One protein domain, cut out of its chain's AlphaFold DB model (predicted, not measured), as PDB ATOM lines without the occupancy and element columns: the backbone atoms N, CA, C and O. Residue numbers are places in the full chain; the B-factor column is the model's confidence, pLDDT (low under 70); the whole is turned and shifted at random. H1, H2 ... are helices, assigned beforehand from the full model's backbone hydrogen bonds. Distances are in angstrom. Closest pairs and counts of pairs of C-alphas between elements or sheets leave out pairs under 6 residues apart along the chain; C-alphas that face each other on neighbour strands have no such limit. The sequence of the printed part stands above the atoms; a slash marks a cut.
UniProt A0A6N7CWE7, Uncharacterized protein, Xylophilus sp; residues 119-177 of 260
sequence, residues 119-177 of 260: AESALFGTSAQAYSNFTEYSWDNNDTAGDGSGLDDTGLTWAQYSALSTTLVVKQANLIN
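What this domain is: This is residues 119 to 177 of the 260 residues of an uncharacterized protein of Xylophilus sp (UniProt A0A6N7CWE7). Three very short helices, H2, H3 and H4, sit in a triangle, while H1 and the longest helix, H5, are set off from it and loops join the parts. The printed part has 59 residues with five named helices, H1 to H5 in order, and no named strand. It is all helix by class, though under half of the residues, 29, are in helices. It is compact, with a radius of gyration of the C-alphas of 10.4 A and spans of 27 by 23 by 19 A.

Where its parts are: Find C-alpha 119 at (196.578, 225.274, 240.994), where H1, residues 119 to 123, begins. Read on to H2, residues 136 to 140, H3, 150 to 154, and H4, 158 to 162. H5, residues 168 to 176, runs 12.5 A to C-alpha 176 at (184.119, 217.955, 236.839).

How they stand to each other: H2 touches H3, closest at the C-alphas of Trp 139 and Gly 150, 4.2 A. H2 touches H4 at those of Glu 136 and Trp 158, 5.2 A. H4 and H5 are close but not clearly touching, 6.4 A between the closest C-alphas, Ser 162 and Val 170. H1 and H5 are apart. In all five helices every O i to N i+4 pair is within hydrogen-bond range.

The domain as a whole: The farthest C-alphas, Ala 145 and Asn 177, are 28.6 A apart. The printed part has no cut, the link H1 to H2 is long, and no printed residue is under 70 in pLDDT.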
ATOM      1  N   ALA A 119     197.889 224.737 241.355       78.19
ATOM      2  CA  ALA A 119     196.578 225.274 240.994       78.19
ATOM      3  C   ALA A 119     195.485 224.197 240.902       78.19
ATOM      4  O   ALA A 119     194.396 224.383 241.447       78.19
ATOM      5  N   GLU A 120     195.754 223.067 240.250       91.94
ATOM      6  CA  GLU A 120     194.752 222.022 240.062       91.94
ATOM      7  C   GLU A 120     194.490 221.234 241.353       91.94
ATOM      8  O   GLU A 120     193.334 220.939 241.640       91.94
ATOM      9  N   SER A 121     195.500 220.964 242.190       93.38
ATOM     10  CA  SER A 121     195.271 220.327 243.500       93.38
ATOM     11  C   SER A 121     194.385 221.199 244.403       93.38
ATOM     12  O   SER A 121     193.536 220.681 245.134       93.38
ATOM     13  N   ALA A 122     194.529 222.529 244.335       92.69
ATOM     14  CA  ALA A 122     193.715 223.470 245.108       92.69
ATOM     15  C   ALA A 122     192.223 223.449 244.716       92.69
ATOM     16  O   ALA A 122     191.362 223.696 245.562       92.69
ATOM     17  N   LEU A 123     191.886 223.081 243.471       93.56
ATOM     18  CA  LEU A 123     190.493 222.885 243.032       93.56
ATOM     19  C   LEU A 123     189.778 221.786 243.836       93.56
ATOM     20  O   LEU A 123     188.556 221.825 243.994       93.56
ATOM     21  N   PHE A 124     190.538 220.822 244.354       94.94
ATOM     22  CA  PHE A 124     190.047 219.708 245.165       94.94
ATOM     23  C   PHE A 124     190.165 219.957 246.677       94.94
ATOM     24  O   PHE A 124     189.922 219.060 247.488       94.94
ATOM     25  N   GLY A 125     190.511 221.183 247.078       92.88
ATOM     26  CA  GLY A 125     190.463 221.612 248.468       92.88
ATOM     27  C   GLY A 125     189.041 221.646 249.044       92.88
ATOM     28  O   GLY A 125     188.029 221.411 248.376       92.88
ATOM     29  N   THR A 126     188.961 221.971 250.330       91.00
ATOM     30  CA  THR A 126     187.716 222.261 251.051       91.00
ATOM     31  C   THR A 126     187.902 223.516 251.902       91.00
ATOM     32  O   THR A 126     188.966 224.124 251.917       91.00
ATOM     33  N   SER A 127     186.890 223.910 252.677       91.31
ATOM     34  CA  SER A 127     187.068 224.975 253.671       91.31
ATOM     35  C   SER A 127     188.057 224.615 254.790       91.31
ATOM     36  O   SER A 127     188.469 225.504 255.527       91.31
ATOM     37  N   ALA A 128     188.392 223.329 254.956       89.50
ATOM     38  CA  ALA A 128     189.309 222.843 255.986       89.50
ATOM     39  C   ALA A 128     190.711 222.499 255.451       89.50
ATOM     40  O   ALA A 128     191.648 222.462 256.239       89.50
ATOM     41  N   GLN A 129     190.857 222.267 254.142       91.19
ATOM     42  CA  GLN A 129     192.117 221.865 253.505       91.19
ATOM     43  C   GLN A 129     192.346 222.702 252.243       91.19
ATOM     44  O   GLN A 129     191.454 222.809 251.402       91.19
ATOM     45  N   ALA A 130     193.526 223.304 252.097       91.81
ATOM     46  CA  ALA A 130     193.806 224.205 250.975       91.81
ATOM     47  C   ALA A 130     193.809 223.487 249.615       91.81
ATOM     48  O   ALA A 130     193.560 224.110 248.585       91.81
ATOM     49  N   TYR A 131     194.082 222.183 249.615       94.38
ATOM     50  CA  TYR A 131     194.125 221.342 248.431       94.38
ATOM     51  C   TYR A 131     193.831 219.883 248.803       94.38
ATOM     52  O   TYR A 131     193.737 219.539 249.980       94.38
ATOM     53  N   SER A 132     193.669 219.024 247.801       94.94
ATOM     54  CA  SER A 132     193.719 217.571 247.983       94.94
ATOM     55  C   SER A 132     194.355 216.935 246.756       94.94
ATOM     56  O   SER A 132     194.032 217.325 245.630       94.94
ATOM     57  N   ASN A 133     195.254 215.971 246.948       95.44
ATOM     58  CA  ASN A 133     195.770 215.198 245.826       95.44
ATOM     59  C   ASN A 133     194.654 214.335 245.238       95.44
ATOM     60  O   ASN A 133     193.881 213.695 245.951       95.44
ATOM     61  N   PHE A 134     194.567 214.324 243.916       95.44
ATOM     62  CA  PHE A 134     193.478 213.704 243.160       95.44
ATOM     63  C   PHE A 134     193.968 212.578 242.243       95.44
ATOM     64  O   PHE A 134     193.195 212.022 241.457       95.44
ATOM     65  N   THR A 135     195.247 212.225 242.345       95.12
ATOM     66  CA  THR A 135     195.876 211.116 241.638       95.12
ATOM     67  C   THR A 135     196.608 210.191 242.602       95.12
ATOM     68  O   THR A 135     197.150 210.614 243.619       95.12
ATOM     69  N   GLU A 136     196.667 208.909 242.237       95.56
ATOM     70  CA  GLU A 136     197.325 207.868 243.035       95.56
ATOM     71  C   GLU A 136     198.777 208.213 243.371       95.56
ATOM     72  O   GLU A 136     199.194 208.070 244.512       95.56
ATOM     73  N   TYR A 137     199.545 208.690 242.384       94.88
ATOM     74  CA  TYR A 137     200.960 208.987 242.596       94.88
ATOM     75  C   TYR A 137     201.143 210.088 243.637       94.88
ATOM     76  O   TYR A 137     201.870 209.882 244.601       94.88
ATOM     77  N   SER A 138     200.490 211.235 243.463       95.19
ATOM     78  CA  SER A 138     200.704 212.370 244.359       95.19
ATOM     79  C   SER A 138     200.123 212.124 245.743       95.19
ATOM     80  O   SER A 138     200.727 212.530 246.721       95.19
ATOM     81  N   TRP A 139     199.011 211.390 245.846       96.69
ATOM     82  CA  TRP A 139     198.464 210.974 247.137       96.69
ATOM     83  C   TRP A 139     199.423 210.058 247.906       96.69
ATOM     84  O   TRP A 139     199.703 210.289 249.080       96.69
ATOM     85  N   ASP A 140     199.947 209.020 247.250       97.00
ATOM     86  CA  ASP A 140     200.818 208.030 247.897       97.00
ATOM     87  C   ASP A 140     202.239 208.555 248.163       97.00
ATOM     88  O   ASP A 140     202.998 207.910 248.884       97.00
ATOM     89  N   ASN A 141     202.611 209.693 247.567       95.38
ATOM     90  CA  ASN A 141     203.936 210.305 247.696       95.38
ATOM     91  C   ASN A 141     203.893 211.715 248.302       95.38
ATOM     92  O   ASN A 141     204.913 212.400 248.248       95.38
ATOM     93  N   ASN A 142     202.753 212.146 248.851       94.62
ATOM     94  CA  ASN A 142     202.683 213.391 249.610       94.62
ATOM     95  C   ASN A 142     203.667 213.321 250.792       94.62
ATOM     96  O   ASN A 142     203.754 212.300 251.480       94.62
ATOM     97  N   ASP A 143     204.467 214.371 250.953       91.75
ATOM     98  CA  ASP A 143     205.529 214.500 251.948       91.75
ATOM     99  C   ASP A 143     205.345 215.715 252.879       91.75
ATOM    100  O   ASP A 143     206.246 216.044 253.660       91.75
ATOM    101  N   THR A 144     204.179 216.368 252.829       92.88
ATOM    102  CA  THR A 144     203.848 217.562 253.610       92.88
ATOM    103  C   THR A 144     202.883 217.242 254.753       92.88
ATOM    104  O   THR A 144     201.670 217.326 254.631       92.88
ATOM    105  N   ALA A 145     203.449 216.986 255.932       94.38
ATOM    106  CA  ALA A 145     202.660 216.630 257.107       94.38
ATOM    107  C   ALA A 145     201.701 217.745 257.579       94.38
ATOM    108  O   ALA A 145     202.097 218.904 257.766       94.38
ATOM    109  N   GLY A 146     200.477 217.352 257.930       94.00
ATOM    110  CA  GLY A 146     199.462 218.180 258.578       94.00
ATOM    111  C   GLY A 146     198.607 219.024 257.632       94.00
ATOM    112  O   GLY A 146     197.929 219.940 258.108       94.00
ATOM    113  N   ASP A 147     198.623 218.752 256.329       92.31
ATOM    114  CA  ASP A 147     197.803 219.453 255.337       92.31
ATOM    115  C   ASP A 147     196.485 218.740 254.983       92.31
ATOM    116  O   ASP A 147     195.615 219.322 254.322       92.31
ATOM    117  N   GLY A 148     196.289 217.534 255.515       92.38
ATOM    118  CA  GLY A 148     195.075 216.736 255.389       92.38
ATOM    119  C   GLY A 148     194.978 215.952 254.081       92.38
ATOM    120  O   GLY A 148     193.927 215.357 253.817       92.38
ATOM    121  N   SER A 149     196.030 215.939 253.264       94.12
ATOM    122  CA  SER A 149     196.104 215.212 252.003       94.12
ATOM    123  C   SER A 149     197.140 214.093 252.082       94.12
ATOM    124  O   SER A 149     198.138 214.202 252.770       94.12
ATOM    125  N   GLY A 150     196.914 213.007 251.343       95.75
ATOM    126  CA  GLY A 150     197.939 211.987 251.145       95.75
ATOM    127  C   GLY A 150     198.045 210.904 252.219       95.75
ATOM    128  O   GLY A 150     197.287 210.824 253.196       95.75
ATOM    129  N   LEU A 151     198.954 209.968 251.951       97.00
ATOM    130  CA  LEU A 151     199.200 208.782 252.769       97.00
ATOM    131  C   LEU A 151     199.798 209.127 254.140       97.00
ATOM    132  O   LEU A 151     199.499 208.439 255.116       97.00
ATOM    133  N   ASP A 152     200.635 210.154 254.214       95.56
ATOM    134  CA  ASP A 152     201.323 210.588 255.429       95.56
ATOM    135  C   ASP A 152     200.351 211.091 256.505       95.56
ATOM    136  O   ASP A 152     200.515 210.743 257.676       95.56
ATOM    137  N   ASP A 153     199.286 211.792 256.109       95.12
ATOM    138  CA  ASP A 153     198.273 212.304 257.036       95.12
ATOM    139  C   ASP A 153     197.109 211.336 257.280       95.12
ATOM    140  O   ASP A 153     196.590 211.229 258.397       95.12
ATOM    141  N   THR A 154     196.666 210.611 256.249       94.75
ATOM    142  CA  THR A 154     195.494 209.724 256.372       94.75
ATOM    143  C   THR A 154     195.840 208.300 256.799       94.75
ATOM    144  O   THR A 154     194.962 207.571 257.270       94.75
ATOM    145  N   GLY A 155     197.091 207.870 256.605       96.81
ATOM    146  CA  GLY A 155     197.526 206.482 256.779       96.81
ATOM    147  C   GLY A 155     196.937 205.503 255.753       96.81
ATOM    148  O   GLY A 155     197.066 204.289 255.925       96.81
ATOM    149  N   LEU A 156     196.270 206.001 254.705       97.62
ATOM    150  CA  LEU A 156     195.626 205.202 253.666       97.62
ATOM    151  C   LEU A 156     196.291 205.438 252.312       97.62
ATOM    152  O   LEU A 156     196.426 206.574 251.862       97.62
ATOM    153  N   THR A 157     196.628 204.350 251.619       98.06
ATOM    154  CA  THR A 157     197.009 204.423 250.198       98.06
ATOM    155  C   THR A 157     195.837 204.939 249.370       98.06
ATOM    156  O   THR A 157     194.676 204.768 249.757       98.06
ATOM    157  N   TRP A 158     196.093 205.480 248.184       97.12
ATOM    158  CA  TRP A 158     195.048 205.942 247.277       97.12
ATOM    159  C   TRP A 158     194.028 204.845 246.974       97.12
ATOM    160  O   TRP A 158     192.827 205.103 246.959       97.12
ATOM    161  N   ALA A 159     194.477 203.602 246.777       96.94
ATOM    162  CA  ALA A 159     193.586 202.470 246.532       96.94
ATOM    163  C   ALA A 159     192.609 202.230 247.700       96.94
ATOM    164  O   ALA A 159     191.443 201.916 247.475       96.94
ATOM    165  N   GLN A 160     193.065 202.409 248.943       97.88
ATOM    166  CA  GLN A 160     192.218 202.297 250.131       97.88
ATOM    167  C   GLN A 160     191.325 203.528 250.300       97.88
ATOM    168  O   GLN A 160     190.128 203.386 250.537       97.88
ATOM    169  N   TYR A 161     191.891 204.726 250.148       96.31
ATOM    170  CA  TYR A 161     191.192 205.990 250.338       96.31
ATOM    171  C   TYR A 161     190.092 206.195 249.289       96.31
ATOM    172  O   TYR A 161     188.941 206.450 249.633       96.31
ATOM    173  N   SER A 162     190.393 206.005 248.004       95.56
ATOM    174  CA  SER A 162     189.428 206.177 246.906       95.56
ATOM    175  C   SER A 162     188.274 205.166 246.924       95.56
ATOM    176  O   SER A 162     187.211 205.448 246.373       95.56
ATOM    177  N   ALA A 163     188.445 204.021 247.593       95.81
ATOM    178  CA  ALA A 163     187.396 203.020 247.769       95.81
ATOM    179  C   ALA A 163     186.359 203.397 248.847       95.81
ATOM    180  O   ALA A 163     185.286 202.789 248.907       95.81
ATOM    181  N   LEU A 164     186.643 204.385 249.703       94.50
ATOM    182  CA  LEU A 164     185.703 204.822 250.735       94.50
ATOM    183  C   LEU A 164     184.548 205.619 250.116       94.50
ATOM    184  O   LEU A 164     184.742 206.581 249.373       94.50
ATOM    185  N   SER A 165     183.313 205.311 250.518       88.75
ATOM    186  CA  SER A 165     182.120 206.048 250.070       88.75
ATOM    187  C   SER A 165     182.090 207.513 250.530       88.75
ATOM    188  O   SER A 165     181.290 208.314 250.033       88.75
ATOM    189  N   THR A 166     182.922 207.871 251.509       87.94
ATOM    190  CA  THR A 166     183.059 209.219 252.076       87.94
ATOM    191  C   THR A 166     184.089 210.078 251.351       87.94
ATOM    192  O   THR A 166     184.136 211.277 251.608       87.94
ATOM    193  N   THR A 167     184.873 209.513 250.432       91.69
ATOM    194  CA  THR A 167     185.960 210.235 249.767       91.69
ATOM    195  C   THR A 167     185.429 211.320 248.841       91.69
ATOM    196  O   THR A 167     184.787 211.049 247.823       91.69
ATOM    197  N   LEU A 168     185.678 212.574 249.221       92.25
ATOM    198  CA  LEU A 168     185.149 213.744 248.528       92.25
ATOM    199  C   LEU A 168     185.884 214.012 247.212       92.25
ATOM    200  O   LEU A 168     185.219 214.249 246.206       92.25
ATOM    201  N   VAL A 169     187.216 213.894 247.196       94.81
ATOM    202  CA  VAL A 169     188.038 214.190 246.008       94.81
ATOM    203  C   VAL A 169     187.649 213.335 244.799       94.81
ATOM    204  O   VAL A 169     187.502 213.856 243.698       94.81
ATOM    205  N   VAL A 170     187.337 212.048 244.998       93.75
ATOM    206  CA  VAL A 170     186.852 211.160 243.921       93.75
ATOM    207  C   VAL A 170     185.499 211.626 243.379       93.75
ATOM    208  O   VAL A 170     185.277 211.628 242.168       93.75
ATOM    209  N   LYS A 171     184.584 212.061 244.255       93.25
ATOM    210  CA  LYS A 171     183.282 212.602 243.831       93.25
ATOM    211  C   LYS A 171     183.456 213.904 243.057       93.25
ATOM    212  O   LYS A 171     182.843 214.055 242.005       93.25
ATOM    213  N   GLN A 172     184.294 214.816 243.547       95.06
ATOM    214  CA  GLN A 172     184.610 216.074 242.867       95.06
ATOM    215  C   GLN A 172     185.212 215.807 241.484       95.06
ATOM    216  O   GLN A 172     184.708 216.341 240.500       95.06
ATOM    217  N   ALA A 173     186.209 214.921 241.392       94.00
ATOM    218  CA  ALA A 173     186.862 214.562 240.134       94.00
ATOM    219  C   ALA A 173     185.870 213.994 239.112       94.00
ATOM    220  O   ALA A 173     185.880 214.403 237.954       94.00
ATOM    221  N   ASN A 174     184.959 213.116 239.540       92.38
ATOM    222  CA  ASN A 174     183.911 212.587 238.666       92.38
ATOM    223  C   ASN A 174     182.925 213.668 238.196       92.38
ATOM    224  O   ASN A 174     182.498 213.641 237.046       92.38
ATOM    225  N   LEU A 175     182.572 214.631 239.053       93.69
ATOM    226  CA  LEU A 175     181.622 215.694 238.711       93.69
ATOM    227  C   LEU A 175     182.179 216.711 237.707       93.69
ATOM    228  O   LEU A 175     181.407 217.260 236.926       93.69
ATOM    229  N   ILE A 176     183.488 216.964 237.724       94.31
ATOM    230  CA  ILE A 176     184.119 217.955 236.839       94.31
ATOM    231  C   ILE A 176     184.773 217.342 235.599       94.31
ATOM    232  O   ILE A 176     185.221 218.080 234.726       94.31
ATOM    233  N   ASN A 177     184.843 216.012 235.502       95.31
ATOM    234  CA  ASN A 177     185.413 215.319 234.354       95.31
ATOM    235  C   ASN A 177     184.326 215.015 233.303       95.31
ATOM    236  O   ASN A 177     183.506 214.119 233.527       95.31
TER     237      ASN A 177